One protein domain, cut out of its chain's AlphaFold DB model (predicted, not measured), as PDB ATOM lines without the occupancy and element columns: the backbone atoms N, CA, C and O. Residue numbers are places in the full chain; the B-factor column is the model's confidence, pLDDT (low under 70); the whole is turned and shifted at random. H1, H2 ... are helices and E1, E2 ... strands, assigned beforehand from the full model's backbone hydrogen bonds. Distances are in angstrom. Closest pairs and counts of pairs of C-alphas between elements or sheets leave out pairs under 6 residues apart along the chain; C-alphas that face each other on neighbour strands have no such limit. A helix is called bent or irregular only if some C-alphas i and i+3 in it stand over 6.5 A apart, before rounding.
ATOM      1  N   GLU A  67      98.691 -16.197 -20.919       47.03
ATOM      2  CA  GLU A  67      97.235 -15.923 -20.951       47.03
ATOM      3  C   GLU A  67      96.604 -15.907 -19.530       47.03
ATOM      4  O   GLU A  67      97.153 -16.476 -18.588       47.03
ATOM      5  N   ALA A  68      95.469 -15.194 -19.393       61.06
ATOM      6  CA  ALA A  68      94.659 -14.916 -18.187       61.06
ATOM      7  C   ALA A  68      95.431 -14.429 -16.933       61.06
ATOM      8  O   ALA A  68      95.740 -15.194 -16.020       61.06
ATOM      9  N   GLU A  69      95.669 -13.111 -16.843       66.81
ATOM     10  CA  GLU A  69      96.453 -12.442 -15.782       66.81
ATOM     11  C   GLU A  69      96.122 -12.912 -14.347       66.81
ATOM     12  O   GLU A  69      97.032 -13.219 -13.576       66.81
ATOM     13  N   VAL A  70      94.836 -13.008 -13.979       67.88
ATOM     14  CA  VAL A  70      94.409 -13.401 -12.620       67.88
ATOM     15  C   VAL A  70      94.731 -14.863 -12.321       67.88
ATOM     16  O   VAL A  70      95.252 -15.169 -11.245       67.88
ATOM     17  N   GLU A  71      94.438 -15.761 -13.260       73.25
ATOM     18  CA  GLU A  71      94.716 -17.191 -13.125       73.25
ATOM     19  C   GLU A  71      96.225 -17.439 -13.069       73.25
ATOM     20  O   GLU A  71      96.712 -18.127 -12.169       73.25
ATOM     21  N   MET A  72      96.981 -16.795 -13.961       72.25
ATOM     22  CA  MET A  72      98.434 -16.882 -14.003       72.25
ATOM     23  C   MET A  72      99.065 -16.373 -12.701       72.25
ATOM     24  O   MET A  72      99.857 -17.094 -12.086       72.25
ATOM     25  N   ASN A  73      98.691 -15.178 -12.231       74.50
ATOM     26  CA  ASN A  73      99.251 -14.575 -11.015       74.50
ATOM     27  C   ASN A  73      98.886 -15.378  -9.760       74.50
ATOM     28  O   ASN A  73      99.755 -15.674  -8.935       74.50
ATOM     29  N   THR A  74      97.630 -15.818  -9.645       74.50
ATOM     30  CA  THR A  74      97.178 -16.668  -8.531       74.50
ATOM     31  C   THR A  74      97.879 -18.029  -8.559       74.50
ATOM     32  O   THR A  74      98.337 -18.522  -7.525       74.50
ATOM     33  N   GLY A  75      98.034 -18.625  -9.745       78.50
ATOM     34  CA  GLY A  75      98.742 -19.886  -9.947       78.50
ATOM     35  C   GLY A  75     100.228 -19.794  -9.597       78.50
ATOM     36  O   GLY A  75     100.759 -20.690  -8.937       78.50
ATOM     37  N   MET A  76     100.899 -18.699  -9.973       76.06
ATOM     38  CA  MET A  76     102.282 -18.418  -9.571       76.06
ATOM     39  C   MET A  76     102.411 -18.320  -8.049       76.06
ATOM     40  O   MET A  76     103.284 -18.971  -7.472       76.06
ATOM     41  N   MET A  77     101.510 -17.586  -7.388       77.62
ATOM     42  CA  MET A  77     101.503 -17.460  -5.927       77.62
ATOM     43  C   MET A  77     101.265 -18.799  -5.223       77.62
ATOM     44  O   MET A  77     101.970 -19.125  -4.270       77.62
ATOM     45  N   SER A  78     100.320 -19.604  -5.712       80.75
ATOM     46  CA  SER A  78     100.039 -20.938  -5.173       80.75
ATOM     47  C   SER A  78     101.249 -21.872  -5.291       80.75
ATOM     48  O   SER A  78     101.661 -22.490  -4.305       80.75
ATOM     49  N   ARG A  79     101.888 -21.929  -6.470       81.50
ATOM     50  CA  ARG A  79     103.116 -22.716  -6.682       81.50
ATOM     51  C   ARG A  79     104.241 -22.256  -5.761       81.50
ATOM     52  O   ARG A  79     104.869 -23.095  -5.125       81.50
ATOM     53  N   PHE A  80     104.446 -20.945  -5.635       77.75
ATOM     54  CA  PHE A  80     105.452 -20.383  -4.738       77.75
ATOM     55  C   PHE A  80     105.234 -20.811  -3.284       77.75
ATOM     56  O   PHE A  80     106.160 -21.321  -2.654       77.75
ATOM     57  N   ILE A  81     104.012 -20.654  -2.768       76.44
ATOM     58  CA  ILE A  81     103.663 -21.057  -1.400       76.44
ATOM     59  C   ILE A  81     103.983 -22.540  -1.192       76.44
ATOM     60  O   ILE A  81     104.688 -22.875  -0.242       76.44
ATOM     61  N   ARG A  82     103.557 -23.412  -2.115       79.56
ATOM     62  CA  ARG A  82     103.820 -24.858  -2.038       79.56
ATOM     63  C   ARG A  82     105.310 -25.190  -2.071       79.56
ATOM     64  O   ARG A  82     105.754 -26.033  -1.299       79.56
ATOM     65  N   THR A  83     106.086 -24.536  -2.936       75.81
ATOM     66  CA  THR A  83     107.538 -24.744  -3.025       75.81
ATOM     67  C   THR A  83     108.249 -24.307  -1.748       75.81
ATOM     68  O   THR A  83     109.129 -25.015  -1.264       75.81
ATOM     69  N   ILE A  84     107.869 -23.169  -1.165       71.69
ATOM     70  CA  ILE A  84     108.430 -22.737   0.120       71.69
ATOM     71  C   ILE A  84     108.032 -23.707   1.235       71.69
ATOM     72  O   ILE A  84     108.870 -24.057   2.059       71.69
ATOM     73  N   GLU A  85     106.791 -24.191   1.255       73.44
ATOM     74  CA  GLU A  85     106.364 -25.215   2.212       73.44
ATOM     75  C   GLU A  85     107.132 -26.534   2.064       73.44
ATOM     76  O   GLU A  85     107.437 -27.156   3.079       73.44
ATOM     77  N   SER A  86     107.486 -26.943   0.840       74.00
ATOM     78  CA  SER A  86     108.210 -28.195   0.596       74.00
ATOM     79  C   SER A  86     109.715 -28.098   0.834       74.00
ATOM     80  O   SER A  86     110.321 -29.063   1.279       74.00
ATOM     81  N   LEU A  87     110.345 -26.968   0.492       66.06
ATOM     82  CA  LEU A  87     111.802 -26.809   0.605       66.06
ATOM     83  C   LEU A  87     112.242 -26.463   2.021       66.06
ATOM     84  O   LEU A  87     113.390 -26.692   2.399       66.06
ATOM     85  N   ALA A  88     111.348 -25.872   2.801       61.53
ATOM     86  CA  ALA A  88     111.739 -25.190   4.005       61.53
ATOM     87  C   ALA A  88     111.326 -25.959   5.259       61.53
ATOM     88  O   ALA A  88     110.527 -25.511   6.079       61.53
ATOM     89  N   HIS A  89     111.954 -27.125   5.424       55.66
ATOM     90  CA  HIS A  89     111.915 -27.904   6.663       55.66
ATOM     91  C   HIS A  89     112.507 -27.129   7.863       55.66
ATOM     92  O   HIS A  89     112.202 -27.449   9.010       55.66
ATOM     93  N   ALA A  90     113.290 -26.067   7.609       51.91
ATOM     94  CA  ALA A  90     113.778 -25.098   8.591       51.91
ATOM     95  C   ALA A  90     113.321 -23.665   8.229       51.91
ATOM     96  O   ALA A  90     113.905 -22.996   7.384       51.91
ATOM     97  N   GLN A  91     112.227 -23.248   8.868       59.09
ATOM     98  CA  GLN A  91     111.613 -21.913   8.999       59.09
ATOM     99  C   GLN A  91     112.190 -20.708   8.204       59.09
ATOM    100  O   GLN A  91     112.863 -19.854   8.784       59.09
ATOM    101  N   PRO A  92     111.808 -20.489   6.934       52.47
ATOM    102  CA  PRO A  92     111.880 -19.173   6.332       52.47
ATOM    103  C   PRO A  92     110.625 -18.392   6.719       52.47
ATOM    104  O   PRO A  92     109.484 -18.846   6.577       52.47
ATOM    105  N   GLN A  93     110.837 -17.173   7.196       54.03
ATOM    106  CA  GLN A  93     109.771 -16.192   7.300       54.03
ATOM    107  C   GLN A  93     109.335 -15.841   5.873       54.03
ATOM    108  O   GLN A  93     110.122 -15.279   5.112       54.03
ATOM    109  N   ILE A  94     108.104 -16.189   5.487       50.06
ATOM    110  CA  ILE A  94     107.535 -15.795   4.191       50.06
ATOM    111  C   ILE A  94     107.339 -14.277   4.213       50.06
ATOM    112  O   ILE A  94     106.325 -13.754   4.666       50.06
ATOM    113  N   ARG A  95     108.350 -13.554   3.744       57.00
ATOM    114  CA  ARG A  95     108.378 -12.096   3.664       57.00
ATOM    115  C   ARG A  95     108.040 -11.688   2.228       57.00
ATOM    116  O   ARG A  95     108.916 -11.285   1.475       57.00
ATOM    117  N   ARG A  96     106.780 -11.872   1.809       52.56
ATOM    118  CA  ARG A  96     106.304 -11.376   0.500       52.56
ATOM    119  C   ARG A  96     106.378  -9.860   0.503       52.56
ATOM    120  O   ARG A  96     105.781  -9.321   1.420       52.56
ATOM    121  N   LEU A  97     106.991  -9.241  -0.519       51.72
ATOM    122  CA  LEU A  97     106.721  -7.890  -1.053       51.72
ATOM    123  C   LEU A  97     107.262  -7.755  -2.491       51.72
ATOM    124  O   LEU A  97     108.251  -8.424  -2.797       51.72
ATOM    125  N   PRO A  98     106.688  -6.894  -3.361       53.44
ATOM    126  CA  PRO A  98     105.613  -5.914  -3.135       53.44
ATOM    127  C   PRO A  98     104.220  -6.397  -3.585       53.44
ATOM    128  O   PRO A  98     104.083  -7.323  -4.380       53.44
ATOM    129  N   GLY A  99     103.184  -5.755  -3.050       54.16
ATOM    130  CA  GLY A  99     101.810  -5.830  -3.539       54.16
ATOM    131  C   GLY A  99     101.663  -5.112  -4.877       54.16
ATOM    132  O   GLY A  99     102.455  -4.242  -5.236       54.16
ATOM    133  N   GLU A 100     100.635  -5.488  -5.627       59.91
ATOM    134  CA  GLU A 100     100.405  -5.073  -7.016       59.91
ATOM    135  C   GLU A 100      99.870  -3.607  -7.128       59.91
ATOM    136  O   GLU A 100      99.158  -3.256  -8.072       59.91
ATOM    137  N   GLY A 101     100.198  -2.749  -6.149       73.00
ATOM    138  CA  GLY A 101      99.952  -1.303  -6.128       73.00
ATOM    139  C   GLY A 101      98.489  -0.867  -6.012       73.00
ATOM    140  O   GLY A 101      97.591  -1.641  -5.671       73.00
ATOM    141  N   THR A 102      98.236   0.399  -6.340       78.69
ATOM    142  CA  THR A 102      96.938   1.073  -6.163       78.69
ATOM    143  C   THR A 102      95.778   0.502  -6.990       78.69
ATOM    144  O   THR A 102      94.620   0.833  -6.743       78.69
ATOM    145  N   ARG A 103      96.029  -0.429  -7.920       78.31
ATOM    146  CA  ARG A 103      94.977  -1.183  -8.633       78.31
ATOM    147  C   ARG A 103      94.149  -2.067  -7.691       78.31
ATOM    148  O   ARG A 103      92.982  -2.315  -7.978       78.31
ATOM    149  N   GLY A 104      94.679  -2.403  -6.514       79.44
ATOM    150  CA  GLY A 104      93.908  -2.993  -5.415       79.44
ATOM    151  C   GLY A 104      92.780  -2.103  -4.864       79.44
ATOM    152  O   GLY A 104      91.987  -2.589  -4.069       79.44
ATOM    153  N   TYR A 105      92.684  -0.838  -5.290       86.38
ATOM    154  CA  TYR A 105      91.619   0.103  -4.921       86.38
ATOM    155  C   TYR A 105      90.632   0.401  -6.062       86.38
ATOM    156  O   TYR A 105      89.795   1.294  -5.950       86.38
ATOM    157  N   GLY A 106      90.720  -0.305  -7.192       84.38
ATOM    158  CA  GLY A 106      89.764  -0.109  -8.282       84.38
ATOM    159  C   GLY A 106      90.012   1.104  -9.172       84.38
ATOM    160  O   GLY A 106      89.156   1.427  -9.991       84.38
ATOM    161  N   ILE A 107      91.178   1.751  -9.074       82.56
ATOM    162  CA  ILE A 107      91.475   2.990  -9.818       82.56
ATOM    163  C   ILE A 107      91.508   2.815 -11.347       82.56
ATOM    164  O   ILE A 107      91.406   3.791 -12.080       82.56
ATOM    165  N   TYR A 108      91.653   1.578 -11.836       74.75
ATOM    166  CA  TYR A 108      91.678   1.261 -13.270       74.75
ATOM    167  C   TYR A 108      90.285   1.002 -13.855       74.75
ATOM    168  O   TYR A 108      90.140   0.916 -15.074       74.75
ATOM    169  N   ARG A 109      89.256   0.846 -13.012       81.19
ATOM    170  CA  ARG A 109      87.877   0.734 -13.492       81.19
ATOM    171  C   ARG A 109      87.456   2.108 -14.025       81.19
ATOM    172  O   ARG A 109      87.623   3.090 -13.302       81.19
ATOM    173  N   PRO A 110      86.895   2.220 -15.241       79.62
ATOM    174  CA  PRO A 110      86.283   3.469 -15.682       79.62
ATOM    175  C   PRO A 110      85.243   3.945 -14.656       79.62
ATOM    176  O   PRO A 110      84.362   3.177 -14.275       79.62
ATOM    177  N   GLY A 111      85.379   5.185 -14.180       83.06
ATOM    178  CA  GLY A 111      84.563   5.742 -13.091       83.06
ATOM    179  C   GLY A 111      85.105   5.503 -11.673       83.06
ATOM    180  O   GLY A 111      84.599   6.112 -10.736       83.06
ATOM    181  N   GLY A 112      86.155   4.691 -11.516       84.38
ATOM    182  CA  GLY A 112      86.747   4.338 -10.227       84.38
ATOM    183  C   GLY A 112      85.840   3.458  -9.359       84.38
ATOM    184  O   GLY A 112      84.668   3.240  -9.658       84.38
ATOM    185  N   ILE A 113      86.403   2.924  -8.276       88.69
ATOM    186  CA  ILE A 113      85.631   2.299  -7.185       88.69
ATOM    187  C   ILE A 113      85.768   3.161  -5.939       88.69
ATOM    188  O   ILE A 113      84.771   3.579  -5.357       88.69
ATOM    189  N   PHE A 114      87.011   3.464  -5.573       90.19
ATOM    190  CA  PHE A 114      87.336   4.369  -4.483       90.19
ATOM    191  C   PHE A 114      88.008   5.637  -5.003       90.19
ATOM    192  O   PHE A 114      88.694   5.627  -6.028       90.19
ATOM    193  N   SER A 115      87.829   6.718  -4.249       86.62
ATOM    194  CA  SER A 115      88.483   8.006  -4.470       86.62
ATOM    195  C   SER A 115      89.538   8.235  -3.396       86.62
ATOM    196  O   SER A 115      89.405   7.747  -2.277       86.62
ATOM    197  N   ALA A 116      90.580   8.993  -3.733       85.12
ATOM    198  CA  ALA A 116      91.606   9.367  -2.769       85.12
ATOM    199  C   ALA A 116      91.023  10.222  -1.614       85.12
ATOM    200  O   ALA A 116      90.080  10.982  -1.851       85.12
ATOM    201  N   PRO A 117      91.607  10.167  -0.399       89.25
ATOM    202  CA  PRO A 117      92.765   9.354  -0.013       89.25
ATOM    203  C   PRO A 117      92.427   7.858   0.090       89.25
ATOM    204  O   PRO A 117      91.379   7.477   0.602       89.25
ATOM    205  N   LEU A 118      93.325   7.017  -0.430       89.19
ATOM    206  CA  LEU A 118      93.172   5.564  -0.408       89.19
ATOM    207  C   LEU A 118      93.774   5.019   0.889       89.19
ATOM    208  O   LEU A 118      94.957   5.231   1.155       89.19
ATOM    209  N   ASP A 119      92.944   4.331   1.667       89.56
ATOM    210  CA  ASP A 119      93.285   3.747   2.963       89.56
ATOM    211  C   ASP A 119      93.162   2.219   2.924       89.56
ATOM    212  O   ASP A 119      92.276   1.658   2.272       89.56
ATOM    213  N   GLU A 120      94.034   1.535   3.656       89.44
ATOM    214  CA  GLU A 120      94.155   0.080   3.654       89.44
ATOM    215  C   GLU A 120      92.884  -0.642   4.125       89.44
ATOM    216  O   GLU A 120      92.681  -1.803   3.764       89.44
ATOM    217  N   SER A 121      91.993   0.017   4.875       89.75
ATOM    218  CA  SER A 121      90.691  -0.546   5.260       89.75
ATOM    219  C   SER A 121      89.752  -0.777   4.069       89.75
ATOM    220  O   SER A 121      88.904  -1.670   4.125       89.75
ATOM    221  N   LEU A 122      89.938  -0.054   2.958       88.25
ATOM    222  CA  LEU A 122      89.118  -0.170   1.741       88.25
ATOM    223  C   LEU A 122      89.377  -1.468   0.967       88.25
ATOM    224  O   LEU A 122      88.557  -1.925   0.176       88.25
ATOM    225  N   ILE A 123      90.529  -2.097   1.186       81.00
ATOM    226  CA  ILE A 123      90.940  -3.296   0.454       81.00
ATOM    227  C   ILE A 123      89.960  -4.465   0.657       81.00
ATOM    228  O   ILE A 123      89.764  -5.284  -0.245       81.00
ATOM    229  N   GLY A 124      89.366  -4.565   1.848       81.06
ATOM    230  CA  GLY A 124      88.422  -5.625   2.202       81.06
ATOM    231  C   GLY A 124      87.001  -5.401   1.683       81.06
ATOM    232  O   GLY A 124      86.163  -6.280   1.862       81.06
ATOM    233  N   THR A 125      86.722  -4.251   1.064       88.38
ATOM    234  CA  THR A 125      85.366  -3.818   0.688       88.38
ATOM    235  C   THR A 125      85.177  -3.685  -0.824       88.38
ATOM    236  O   THR A 125      84.208  -3.079  -1.279       88.38
ATOM    237  N   LEU A 126      86.090  -4.257  -1.619       86.25
ATOM    238  CA  LEU A 126      85.954  -4.289  -3.073       86.25
ATOM    239  C   LEU A 126      84.669  -5.031  -3.490       86.25
ATOM    240  O   LEU A 126      84.426  -6.133  -2.996       86.25
ATOM    241  N   PRO A 127      83.892  -4.483  -4.441       88.81
ATOM    242  CA  PRO A 127      82.794  -5.193  -5.085       88.81
ATOM    243  C   PRO A 127      83.241  -6.533  -5.685       88.81
ATOM    244  O   PRO A 127      84.324  -6.613  -6.270       88.81
ATOM    245  N   ASP A 128      82.403  -7.568  -5.580       86.44
ATOM    246  CA  ASP A 128      82.740  -8.932  -6.021       86.44
ATOM    247  C   ASP A 128      83.102  -9.011  -7.511       86.44
ATOM    248  O   ASP A 128      84.023  -9.738  -7.894       86.44
ATOM    249  N   ASP A 129      82.418  -8.223  -8.347       84.38
ATOM    250  CA  ASP A 129      82.671  -8.147  -9.789       84.38
ATOM    251  C   ASP A 129      84.096  -7.669 -10.094       84.38
ATOM    252  O   ASP A 129      84.760  -8.191 -10.991       84.38
ATOM    253  N   TYR A 130      84.605  -6.717  -9.311       83.38
ATOM    254  CA  TYR A 130      85.971  -6.235  -9.438       83.38
ATOM    255  C   TYR A 130      86.975  -7.129  -8.718       83.38
ATOM    256  O   TYR A 130      88.057  -7.375  -9.247       83.38
ATOM    257  N   ALA A 131      86.634  -7.643  -7.537       82.94
ATOM    258  CA  ALA A 131      87.507  -8.510  -6.754       82.94
ATOM    259  C   ALA A 131      87.906  -9.779  -7.527       82.94
ATOM    260  O   ALA A 131      89.033 -10.247  -7.375       82.94
ATOM    261  N   GLY A 132      87.017 -10.309  -8.378       78.12
ATOM    262  CA  GLY A 132      87.317 -11.421  -9.287       78.12
ATOM    263  C   GLY A 132      88.168 -11.042 -10.506       78.12
ATOM    264  O   GLY A 132      88.837 -11.901 -11.075       78.12
ATOM    265  N   ALA A 133      88.191  -9.764 -10.890       76.56
ATOM    266  CA  ALA A 133      88.951  -9.260 -12.036       76.56
ATOM    267  C   ALA A 133      90.420  -8.946 -11.706       76.56
ATOM    268  O   ALA A 133      91.185  -8.554 -12.588       76.56
ATOM    269  N   VAL A 134      90.826  -9.096 -10.443       77.06
ATOM    270  CA  VAL A 134      92.172  -8.766  -9.982       77.06
ATOM    271  C   VAL A 134      92.746  -9.848  -9.055       77.06
ATOM    272  O   VAL A 134      92.023 -10.487  -8.298       77.06
ATOM    273  N   ALA A 135      94.063 -10.069  -9.080       76.81
ATOM    274  CA  ALA A 135      94.690 -11.194  -8.369       76.81
ATOM    275  C   ALA A 135      94.883 -10.969  -6.851       76.81
ATOM    276  O   ALA A 135      95.124 -11.923  -6.100       76.81
ATOM    277  N   TYR A 136      94.773  -9.722  -6.376       78.25
ATOM    278  CA  TYR A 136      95.061  -9.323  -4.990       78.25
ATOM    279  C   TYR A 136      94.230 -10.072  -3.941       78.25
ATOM    280  O   TYR A 136      94.828 -10.633  -3.018       78.25
ATOM    281  N   PRO A 137      92.883 -10.121  -4.031       84.06
ATOM    282  CA  PRO A 137      92.074 -10.777  -3.006       84.06
ATOM    283  C   PRO A 137      92.409 -12.269  -2.897       84.06
ATOM    284  O   PRO A 137      92.583 -12.786  -1.794       84.06
ATOM    285  N   SER A 138      92.598 -12.938  -4.037       83.56
ATOM    286  CA  SER A 138      93.012 -14.343  -4.107       83.56
ATOM    287  C   SER A 138      94.392 -14.566  -3.485       83.56
ATOM    288  O   SER A 138      94.558 -15.459  -2.653       83.56
ATOM    289  N   SER A 139      95.368 -13.712  -3.804       81.50
ATOM    290  CA  SER A 139      96.720 -13.783  -3.236       81.50
ATOM    291  C   SER A 139      96.721 -13.628  -1.713       81.50
ATOM    292  O   SER A 139      97.387 -14.394  -1.016       81.50
ATOM    293  N   ARG A 140      95.941 -12.683  -1.175       84.81
ATOM    294  CA  ARG A 140      95.804 -12.477   0.279       84.81
ATOM    295  C   ARG A 140      95.192 -13.690   0.970       84.81
ATOM    296  O   ARG A 140      95.720 -14.121   1.991       84.81
ATOM    297  N   ARG A 141      94.132 -14.276   0.398       87.25
ATOM    298  CA  ARG A 141      93.507 -15.503   0.928       87.25
ATOM    299  C   ARG A 141      94.504 -16.658   0.967       87.25
ATOM    300  O   ARG A 141      94.656 -17.282   2.010       87.25
ATOM    301  N   LEU A 142      95.242 -16.885  -0.123       85.25
ATOM    302  CA  LEU A 142      96.268 -17.931  -0.183       85.25
ATOM    303  C   LEU A 142      97.344 -17.747   0.897       85.25
ATOM    304  O   LEU A 142      97.709 -18.706   1.571       85.25
ATOM    305  N   LEU A 143      97.834 -16.520   1.097       83.19
ATOM    306  CA  LEU A 143      98.848 -16.214   2.113       83.19
ATOM    307  C   LEU A 143      98.318 -16.351   3.543       83.19
ATOM    308  O   LEU A 143      99.042 -16.842   4.414       83.19
ATOM    309  N   ALA A 144      97.074 -15.931   3.779       86.50
ATOM    310  CA  ALA A 144      96.393 -16.090   5.057       86.50
ATOM    311  C   ALA A 144      96.254 -17.575   5.410       86.50
ATOM    312  O   ALA A 144      96.782 -17.992   6.438       86.50
ATOM    313  N   SER A 145      95.683 -18.385   4.515       86.75
ATOM    314  CA  SER A 145      95.562 -19.836   4.706       86.75
ATOM    315  C   SER A 145      96.923 -20.515   4.869       86.75
ATOM    316  O   SER A 145      97.104 -21.374   5.727       86.75
ATOM    317  N   ALA A 146      97.936 -20.097   4.104       82.00
ATOM    318  CA  ALA A 146      99.283 -20.647   4.232       82.00
ATOM    319  C   ALA A 146      99.941 -20.328   5.585       82.00
ATOM    320  O   ALA A 146     100.846 -21.059   6.006       82.00
ATOM    321  N   SER A 147      99.523 -19.254   6.256       81.50
ATOM    322  CA  SER A 147     100.100 -18.770   7.518       81.50
ATOM    323  C   SER A 147      99.272 -19.141   8.752       81.50
ATOM    324  O   SER A 147      99.764 -19.010   9.869       81.50
ATOM    325  N   GLU A 148      98.046 -19.622   8.568       85.50
ATOM    326  CA  GLU A 148      97.132 -19.972   9.652       85.50
ATOM    327  C   GLU A 148      97.729 -21.032  10.590       85.50
ATOM    328  O   GLU A 148      98.286 -22.040  10.148       85.50
ATOM    329  N   GLY A 149      97.661 -20.763  11.899       81.62
ATOM    330  CA  GLY A 149      98.193 -21.642  12.947       81.62
ATOM    331  C   GLY A 149      99.719 -21.794  12.963       81.62
ATOM    332  O   GLY A 149     100.237 -22.634  13.697       81.62
ATOM    333  N   LYS A 150     100.459 -21.014  12.165       77.81
ATOM    334  CA  LYS A 150     101.920 -21.116  12.038       77.81
ATOM    335  C   LYS A 150     102.592 -19.847  12.584       77.81
ATOM    336  O   LYS A 150     102.018 -18.766  12.507       77.81
ATOM    337  N   PRO A 151     103.840 -19.931  13.082       72.56
ATOM    338  CA  PRO A 151     104.574 -18.756  13.577       72.56
ATOM    339  C   PRO A 151     104.965 -17.774  12.460       72.56
ATOM    340  O   PRO A 151     105.357 -16.638  12.720       72.56
ATOM    341  N   ARG A 152     104.894 -18.213  11.200       73.44
ATOM    342  CA  ARG A 152     105.176 -17.374  10.036       73.44
ATOM    343  C   ARG A 152     103.997 -16.464   9.735       73.44
ATOM    344  O   ARG A 152     102.843 -16.856   9.834       73.44
ATOM    345  N   THR A 153     104.314 -15.264   9.283       77.38
ATOM    346  CA  THR A 153     103.313 -14.276   8.910       77.38
ATOM    347  C   THR A 153     103.730 -13.547   7.648       77.38
ATOM    348  O   THR A 153     104.921 -13.441   7.354       77.38
ATOM    349  N   TRP A 154     102.753 -13.018   6.927       80.81
ATOM    350  CA  TRP A 154     102.949 -12.274   5.694       80.81
ATOM    351  C   TRP A 154     102.621 -10.795   5.900       80.81
ATOM    352  O   TRP A 154     102.084 -10.391   6.934       80.81
ATOM    353  N   ARG A 155     102.998  -9.984   4.916       83.69
ATOM    354  CA  ARG A 155     102.618  -8.579   4.801       83.69
ATOM    355  C   ARG A 155     102.524  -8.199   3.337       83.69
ATOM    356  O   ARG A 155     103.062  -8.899   2.481       83.69
ATOM    357  N   GLU A 156     101.825  -7.119   3.060       83.56
ATOM    358  CA  GLU A 156     101.711  -6.550   1.727       83.56
ATOM    359  C   GLU A 156     102.069  -5.066   1.772       83.56
ATOM    360  O   GLU A 156     101.698  -4.354   2.696       83.56
ATOM    361  N   VAL A 157     102.812  -4.606   0.772       82.75
ATOM    362  CA  VAL A 157     103.120  -3.192   0.557       82.75
ATOM    363  C   VAL A 157     102.443  -2.811  -0.733       82.75
ATOM    364  O   VAL A 157     102.720  -3.416  -1.763       82.75
ATOM    365  N   CYS A 158     101.560  -1.836  -0.668       85.06
ATOM    366  CA  CYS A 158     100.819  -1.292  -1.783       85.06
ATOM    367  C   CYS A 158     101.497   0.022  -2.202       85.06
ATOM    368  O   CYS A 158     101.213   1.068  -1.617       85.06
ATOM    369  N   PRO A 159     102.468  -0.012  -3.131       79.81
ATOM    370  CA  PRO A 159     103.097   1.209  -3.609       79.81
ATOM    371  C   PRO A 159     102.103   2.044  -4.423       79.81
ATOM    372  O   PRO A 159     101.294   1.500  -5.183       79.81
ATOM    373  N   ASP A 160     102.213   3.365  -4.305       78.00
ATOM    374  CA  ASP A 160     101.640   4.289  -5.285       78.00
ATOM    375  C   ASP A 160     102.428   4.229  -6.613       78.00
ATOM    376  O   ASP A 160     103.352   3.423  -6.777       78.00
ATOM    377  N   ALA A 161     102.063   5.064  -7.588       76.31
ATOM    378  CA  ALA A 161     102.762   5.209  -8.852       76.31
ATOM    379  C   ALA A 161     104.275   5.356  -8.624       76.31
ATOM    380  O   ALA A 161     104.767   6.362  -8.109       76.31
ATOM    381  N   VAL A 162     105.027   4.334  -9.032       73.00
ATOM    382  CA  VAL A 162     106.481   4.347  -8.902       73.00
ATOM    383  C   VAL A 162     107.056   5.167 -10.052       73.00
ATOM    384  O   VAL A 162     107.201   4.684 -11.174       73.00
ATOM    385  N   VAL A 163     107.375   6.427  -9.767       68.62
ATOM    386  CA  VAL A 163     107.976   7.361 -10.725       68.62
ATOM    387  C   VAL A 163     109.491   7.390 -10.537       68.62
ATOM    388  O   VAL A 163     109.992   7.562  -9.429       68.62
ATOM    389  N   GLY A 164     110.240   7.246 -11.632       61.97
ATOM    390  CA  GLY A 164     111.684   7.485 -11.669       61.97
ATOM    391  C   GLY A 164     112.499   6.333 -12.252       61.97
ATOM    392  O   GLY A 164     111.961   5.358 -12.771       61.97
ATOM    393  N   PHE A 165     113.823   6.465 -12.151       59.25
ATOM    394  CA  PHE A 165     114.819   5.501 -12.616       59.25
ATOM    395  C   PHE A 165     115.841   5.258 -11.496       59.25
ATOM    396  O   PHE A 165     116.359   6.219 -10.923       59.25
ATOM    397  N   ARG A 166     116.117   3.991 -11.162       59.44
ATOM    398  CA  ARG A 166     117.081   3.540 -10.135       59.44
ATOM    399  C   ARG A 166     116.821   4.061  -8.708       59.44
ATOM    400  O   ARG A 166     116.233   3.345  -7.905       59.44
ATOM    401  N   ALA A 167     117.224   5.289  -8.373       50.75
ATOM    402  CA  ALA A 167     117.252   5.797  -6.992       50.75
ATOM    403  C   ALA A 167     115.859   5.979  -6.359       50.75
ATOM    404  O   ALA A 167     115.687   5.812  -5.157       50.75
ATOM    405  N   GLN A 168     114.829   6.284  -7.154       50.88
ATOM    406  CA  GLN A 168     113.468   6.475  -6.627       50.88
ATOM    407  C   GLN A 168     112.738   5.144  -6.373       50.88
ATOM    408  O   GLN A 168     111.900   5.067  -5.476       50.88
ATOM    409  N   TRP A 169     113.130   4.066  -7.072       59.94
ATOM    410  CA  TRP A 169     112.645   2.697  -6.819       59.94
ATOM    411  C   TRP A 169     113.029   2.210  -5.416       59.94
ATOM    412  O   TRP A 169     112.364   1.348  -4.839       59.94
ATOM    413  N   GLN A 170     114.082   2.805  -4.846       66.88
ATOM    414  CA  GLN A 170     114.614   2.438  -3.545       66.88
ATOM    415  C   GLN A 170     113.635   2.723  -2.409       66.88
ATOM    416  O   GLN A 170     113.697   2.023  -1.415       66.88
ATOM    417  N   ARG A 171     112.695   3.676  -2.499       75.25
ATOM    418  CA  ARG A 171     111.802   3.954  -1.352       75.25
ATOM    419  C   ARG A 171     110.820   2.818  -1.080       75.25
ATOM    420  O   ARG A 171     110.756   2.336   0.048       75.25
ATOM    421  N   ALA A 172     110.118   2.344  -2.109       75.69
ATOM    422  CA  ALA A 172     109.231   1.187  -1.984       75.69
ATOM    423  C   ALA A 172     110.020  -0.082  -1.621       75.69
ATOM    424  O   ALA A 172     109.583  -0.856  -0.772       75.69
ATOM    425  N   ALA A 173     111.214  -0.265  -2.199       77.06
ATOM    426  CA  ALA A 173     112.101  -1.379  -1.874       77.06
ATOM    427  C   ALA A 173     112.628  -1.335  -0.426       77.06
ATOM    428  O   ALA A 173     112.599  -2.346   0.272       77.06
ATOM    429  N   ARG A 174     113.056  -0.168   0.061       83.12
ATOM    430  CA  ARG A 174     113.510   0.048   1.441       83.12
ATOM    431  C   ARG A 174     112.383  -0.150   2.424       83.12
ATOM    432  O   ARG A 174     112.573  -0.864   3.399       83.12
ATOM    433  N   PHE A 175     111.201   0.408   2.158       82.06
ATOM    434  CA  PHE A 175     110.038   0.145   2.999       82.06
ATOM    435  C   PHE A 175     109.693  -1.342   2.998       82.06
ATOM    436  O   PHE A 175     109.374  -1.904   4.045       82.06
ATOM    437  N   ALA A 176     109.848  -2.008   1.854       78.62
ATOM    438  CA  ALA A 176     109.636  -3.433   1.788       78.62
ATOM    439  C   ALA A 176     110.615  -4.216   2.670       78.62
ATOM    440  O   ALA A 176     110.206  -5.046   3.482       78.62
ATOM    441  N   ILE A 177     111.901  -3.901   2.579       78.81
ATOM    442  CA  ILE A 177     112.938  -4.489   3.425       78.81
ATOM    443  C   ILE A 177     112.701  -4.148   4.903       78.81
ATOM    444  O   ILE A 177     112.810  -5.028   5.750       78.81
ATOM    445  N   TYR A 178     112.328  -2.912   5.226       81.44
ATOM    446  CA  TYR A 178     112.013  -2.470   6.583       81.44
ATOM    447  C   TYR A 178     110.883  -3.293   7.186       81.44
ATOM    448  O   TYR A 178     111.055  -3.935   8.227       81.44
ATOM    449  N   ALA A 179     109.746  -3.320   6.488       74.69
ATOM    450  CA  ALA A 179     108.570  -4.050   6.905       74.69
ATOM    451  C   ALA A 179     108.906  -5.530   7.046       74.69
ATOM    452  O   ALA A 179     108.539  -6.118   8.052       74.69
ATOM    453  N   ALA A 180     109.620  -6.125   6.084       71.44
ATOM    454  CA  ALA A 180     109.977  -7.543   6.031       71.44
ATOM    455  C   ALA A 180     110.998  -7.976   7.094       71.44
ATOM    456  O   ALA A 180     110.808  -9.007   7.744       71.44
ATOM    457  N   ALA A 181     112.090  -7.230   7.232       69.44
ATOM    458  CA  ALA A 181     113.308  -7.680   7.889       69.44
ATOM    459  C   ALA A 181     113.651  -6.935   9.170       69.44
ATOM    460  O   ALA A 181     114.213  -7.557  10.068       69.44
ATOM    461  N   LEU A 182     113.307  -5.651   9.261       74.19
ATOM    462  CA  LEU A 182     113.687  -4.812  10.395       74.19
ATOM    463  C   LEU A 182     112.580  -4.682  11.442       74.19
ATOM    464  O   LEU A 182     112.893  -4.441  12.601       74.19
ATOM    465  N   ARG A 183     111.304  -4.841  11.058       77.25
ATOM    466  CA  ARG A 183     110.145  -4.739  11.968       77.25
ATOM    467  C   ARG A 183     109.123  -5.871  11.811       77.25
ATOM    468  O   ARG A 183     107.935  -5.607  11.588       77.25
ATOM    469  N   PRO A 184     109.538  -7.147  11.894       70.19
ATOM    470  CA  PRO A 184     108.636  -8.273  11.674       70.19
ATOM    471  C   PRO A 184     107.475  -8.348  12.673       70.19
ATOM    472  O   PRO A 184     106.388  -8.774  12.292       70.19
ATOM    473  N   GLU A 185     107.670  -7.898  13.909       77.50
ATOM    474  CA  GLU A 185     106.644  -7.842  14.951       77.50
ATOM    475  C   GLU A 185     105.592  -6.750  14.707       77.50
ATOM    476  O   GLU A 185     104.404  -6.981  14.919       77.50
ATOM    477  N   ALA A 186     105.996  -5.579  14.205       79.06
ATOM    478  CA  ALA A 186     105.066  -4.476  13.952       79.06
ATOM    479  C   ALA A 186     104.315  -4.645  12.620       79.06
ATOM    480  O   ALA A 186     103.111  -4.372  12.530       79.06
ATOM    481  N   CYS A 187     105.029  -5.126  11.598       77.94
ATOM    482  CA  CYS A 187     104.539  -5.235  10.227       77.94
ATOM    483  C   CYS A 187     104.045  -6.639   9.855       77.94
ATOM    484  O   CYS A 187     103.625  -6.855   8.723       77.94
ATOM    485  N   GLY A 188     104.099  -7.602  10.773       75.25
ATOM    486  CA  GLY A 188     103.490  -8.917  10.604       75.25
ATOM    487  C   GLY A 188     101.968  -8.912  10.787       75.25
ATOM    488  O   GLY A 188     101.340  -7.878  11.006       75.25
ATOM    489  N   GLY A 189     101.373 -10.099  10.722       79.19
ATOM    490  CA  GLY A 189      99.950 -10.343  10.971       79.19
ATOM    491  C   GLY A 189      99.062 -10.322   9.727       79.19
ATOM    492  O   GLY A 189      97.854 -10.194   9.870       79.19
ATOM    493  N   GLY A 190      99.624 -10.417   8.518       81.31
ATOM    494  CA  GLY A 190      98.841 -10.322   7.280       81.31
ATOM    495  C   GLY A 190      98.337  -8.910   6.980       81.31
ATOM    496  O   GLY A 190      97.296  -8.736   6.355       81.31
ATOM    497  N   LYS A 191      99.065  -7.895   7.456       84.62
ATOM    498  CA  LYS A 191      98.728  -6.484   7.255       84.62
ATOM    499  C   LYS A 191      99.133  -6.006   5.864       84.62
ATOM    500  O   LYS A 191     100.133  -6.467   5.308       84.62
ATOM    501  N   THR A 192      98.383  -5.036   5.357       85.38
ATOM    502  CA  THR A 192      98.741  -4.267   4.161       85.38
ATOM    503  C   THR A 192      99.194  -2.873   4.577       85.38
ATOM    504  O   THR A 192      98.710  -2.362   5.583       85.38
ATOM    505  N   PHE A 193     100.129  -2.295   3.828       87.25
ATOM    506  CA  PHE A 193     100.680  -0.965   4.064       87.25
ATOM    507  C   PHE A 193     100.775  -0.193   2.750       87.25
ATOM    508  O   PHE A 193     101.458  -0.640   1.825       87.25
ATOM    509  N   ASN A 194     100.149   0.972   2.667       88.06
ATOM    510  CA  ASN A 194     100.345   1.908   1.571       88.06
ATOM    511  C   ASN A 194     101.752   2.506   1.661       88.06
ATOM    512  O   ASN A 194     102.245   2.839   2.738       88.06
ATOM    513  N   ALA A 195     102.419   2.620   0.516       85.06
ATOM    514  CA  ALA A 195     103.731   3.242   0.410       85.06
ATOM    515  C   ALA A 195     103.689   4.348  -0.647       85.06
ATOM    516  O   ALA A 195     103.732   4.077  -1.848       85.06
ATOM    517  N   ALA A 196     103.622   5.591  -0.173       82.94
ATOM    518  CA  ALA A 196     103.602   6.802  -0.985       82.94
ATOM    519  C   ALA A 196     104.737   7.754  -0.573       82.94
ATOM    520  O   ALA A 196     105.326   7.627   0.502       82.94
ATOM    521  N   ASP A 197     105.078   8.691  -1.454       80.12
ATOM    522  CA  ASP A 197     106.100   9.714  -1.221       80.12
ATOM    523  C   ASP A 197     105.575  10.943  -0.466       80.12
ATOM    524  O   ASP A 197     106.377  11.716   0.063       80.12
ATOM    525  N   ALA A 198     104.253  11.098  -0.397       80.06
ATOM    526  CA  ALA A 198     103.556  12.158   0.310       80.06
ATOM    527  C   ALA A 198     102.402  11.590   1.146       80.06
ATOM    528  O   ALA A 198     101.837  10.546   0.828       80.06
ATOM    529  N   GLU A 199     102.048  12.307   2.212       79.56
ATOM    530  CA  GLU A 199     100.922  11.965   3.092       79.56
ATOM    531  C   GLU A 199      99.563  12.140   2.395       79.56
ATOM    532  O   GLU A 199      98.627  11.385   2.646       79.56
ATOM    533  N   GLY A 200      99.460  13.124   1.497       83.19
ATOM    534  CA  GLY A 200      98.241  13.440   0.759       83.19
ATOM    535  C   GLY A 200      98.357  13.164  -0.741       83.19
ATOM    536  O   GLY A 200      99.460  13.217  -1.299       83.19
ATOM    537  N   PRO A 201      97.225  12.915  -1.425       85.06
ATOM    538  CA  PRO A 201      97.210  12.787  -2.875       85.06
ATOM    539  C   PRO A 201      97.583  14.119  -3.537       85.06
ATOM    540  O   PRO A 201      97.273  15.193  -3.028       85.06
ATOM    541  N   GLY A 202      98.208  14.040  -4.710       83.94
ATOM    542  CA  GLY A 202      98.486  15.200  -5.556       83.94
ATOM    543  C   GLY A 202      97.928  15.010  -6.960       83.94
ATOM    544  O   GLY A 202      97.708  13.887  -7.414       83.94
ATOM    545  N   THR A 203      97.725  16.108  -7.675       87.31
ATOM    546  CA  THR A 203      97.176  16.099  -9.032       87.31
ATOM    547  C   THR A 203      98.260  16.309 -10.085       87.31
ATOM    548  O   THR A 203      99.273  16.976  -9.862       87.31
ATOM    549  N   VAL A 204      98.026  15.795 -11.298       85.56
ATOM    550  CA  VAL A 204      98.888  16.111 -12.450       85.56
ATOM    551  C   VAL A 204      98.875  17.613 -12.733       85.56
ATOM    552  O   VAL A 204      99.914  18.162 -13.074       85.56
ATOM    553  N   ARG A 205      97.745  18.299 -12.516       91.44
ATOM    554  CA  ARG A 205      97.625  19.757 -12.675       91.44
ATOM    555  C   ARG A 205      98.639  20.521 -11.817       91.44
ATOM    556  O   ARG A 205      99.209  21.490 -12.297       91.44
ATOM    557  N   GLU A 206      98.878  20.084 -10.584       90.38
ATOM    558  CA  GLU A 206      99.861  20.707  -9.685       90.38
ATOM    559  C   GLU A 206     101.305  20.343 -10.056       90.38
ATOM    560  O   GLU A 206     102.225  21.135  -9.856       90.38
ATOM    561  N   ARG A 207     101.525  19.142 -10.607       89.00
ATOM    562  CA  ARG A 207     102.860  18.650 -10.984       89.00
ATOM    563  C   ARG A 207     103.321  19.176 -12.346       89.00
ATOM    564  O   ARG A 207     104.513  19.422 -12.523       89.00
ATOM    565  N   TRP A 208     102.400  19.361 -13.291       92.00
ATOM    566  CA  TRP A 208     102.694  19.660 -14.695       92.00
ATOM    567  C   TRP A 208     103.527  20.927 -14.903       92.00
ATOM    568  O   TRP A 208     104.513  20.830 -15.628       92.00
ATOM    569  N   PRO A 209     103.250  22.067 -14.236       94.38
ATOM    570  CA  PRO A 209     104.073  23.264 -14.402       94.38
ATOM    571  C   PRO A 209     105.547  23.022 -14.057       94.38
ATOM    572  O   PRO A 209     106.434  23.474 -14.769       94.38
ATOM    573  N   ARG A 210     105.825  22.228 -13.013       90.69
ATOM    574  CA  ARG A 210     107.201  21.896 -12.603       90.69
ATOM    575  C   ARG A 210     107.902  20.994 -13.617       90.69
ATOM    576  O   ARG A 210     109.108  21.112 -13.807       90.69
ATOM    577  N   ILE A 211     107.152  20.089 -14.248       89.50
ATOM    578  CA  ILE A 211     107.667  19.215 -15.307       89.50
ATOM    579  C   ILE A 211     107.944  20.039 -16.571       89.50
ATOM    580  O   ILE A 211     109.028  19.929 -17.130       89.50
ATOM    581  N   ALA A 212     107.005  20.886 -16.997       93.12
ATOM    582  CA  ALA A 212     107.167  21.749 -18.168       93.12
ATOM    583  C   ALA A 212     108.369  22.695 -18.013       93.12
ATOM    584  O   ALA A 212     109.210  22.751 -18.908       93.12
ATOM    585  N   ALA A 213     108.508  23.327 -16.843       94.19
ATOM    586  CA  ALA A 213     109.659  24.151 -16.477       94.19
ATOM    587  C   ALA A 213     110.990  23.399 -16.614       94.19
ATOM    588  O   ALA A 213     111.939  23.895 -17.215       94.19
ATOM    589  N   TRP A 214     111.050  22.161 -16.112       92.25
ATOM    590  CA  TRP A 214     112.246  21.321 -16.206       92.25
ATOM    591  C   TRP A 214     112.685  21.062 -17.654       92.25
ATOM    592  O   TRP A 214     113.881  20.984 -17.930       92.25
ATOM    593  N   PHE A 215     111.731  20.940 -18.579       94.06
ATOM    594  CA  PHE A 215     112.004  20.741 -20.005       94.06
ATOM    595  C   PHE A 215     112.092  22.048 -20.811       94.06
ATOM    596  O   PHE A 215     112.332  21.991 -22.015       94.06
ATOM    597  N   GLY A 216     111.927  23.217 -20.180       93.25
ATOM    598  CA  GLY A 216     111.923  24.511 -20.867       93.25
ATOM    599  C   GLY A 216     110.709  24.722 -21.780       93.25
ATOM    600  O   GLY A 216     110.816  25.416 -22.786       93.25
TER     601      GLY A 216
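This is residues 67 to 216 of the 218 residues of the protein "Putative sirq protein" of Diaporthe ampelina (UniProt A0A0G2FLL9). A short ribbon of two parallel strands, E1 and E2, lies in the middle, with H6 along one side of it and the small helices H2 and H3 on the other. H1 and H5 run side by side, H5 being the one near E1, and an arm, residues 203 to 216 with H8, sticks out at one end of the longest axis. The printed part has 150 residues, mostly helix, in the order H1 H2 H3 H4 H5 E1 H6 H7 E2 H8. It is only just compact, close to loose, with a radius of gyration of the C-alphas of 17.3 A, and spans 59 by 36 by 30 A.

E1, residues 155 to 159, begins at C-alpha 155, (102.618, -8.579, 4.801); E2 is residues 191 to 195. H6, residues 166 to 182, measures 22.4 A and has a kink of 34 degrees near residue 173; H7 is residues 184 to 187. H2 is residues 101 to 105, H3 residues 120 to 125 and H4 residues 128 to 131. H5, residues 136 to 147, measures 16.5 A. H1, residues 69 to 87, measures 26.7 A from C-alpha 69 at (96.453, -12.442, -15.782). H8, residues 204 to 215, measures 15.8 A, ends at (112.004, 20.741, -20.005) and is only just irregular: C-alphas 206 and 209 are 6.8 A apart.

E1 and E2 are parallel at 22 degrees; N 158 and O 193 are 2.8 A apart and N 195 and O 158 2.9 A, within hydrogen-bond range. E1, H6, H7 and E2 form a strand-helix-strand unit, two parallel neighbour strands with helices between, with a left-handed crossover. The closest C-alphas of E1 and H6 are Pro 159 and Ala 172, 6.3 A; of H2 and E1, Gly 101 and Cys 158, 4.4 A; of H3 and E2, Glu 120 and Thr 192, 6.3 A. H2 and H3 only just touch, with 3 pairs of C-alphas within 8 A, the closest Tyr 105 and Ile 123, 6.4 A. H5 and E1 are near each other. H1 touches H5 with residues 74 to 81 alone, at a shallow tilt of 14 degrees, the same way; Thr 74 and Ser 139 have the closest C-alphas, 6.0 A. H4 is close to H5 but not clearly touching, Ala 131 to Pro 137 being the closest C-alphas, 6.3 A. H6 and H7 touch only at the corner, and only just, with 3 pairs of C-alphas within 8 A, the closest Ala 179 and Cys 187, 5.4 A. Every O i to N i+4 pair is within hydrogen-bond range in H1 and H5, against 10 of 13 in H6, 6 of 8 in H8, 0 of 1 in H2 and 0 of 2 in H3; 2 of 2 and 2 of 3 O i to N i+3 pairs are within range in H2 and H3, and H4 and H7 are too short for an i+4 pair.

The C-alphas of His 89 and Gly 216 are the two farthest apart, 59.2 A. Residues 203 to 216 stand free; the body without them spans 46 by 34 by 27 A. The links H1 to H2 and H2 to H3 are long, and the printed part has no cut. Mean pLDDT of the printed part is 77.7, under 70 in residues 67 to 70, 87 to 100, 163 to 170 and 181 of this model.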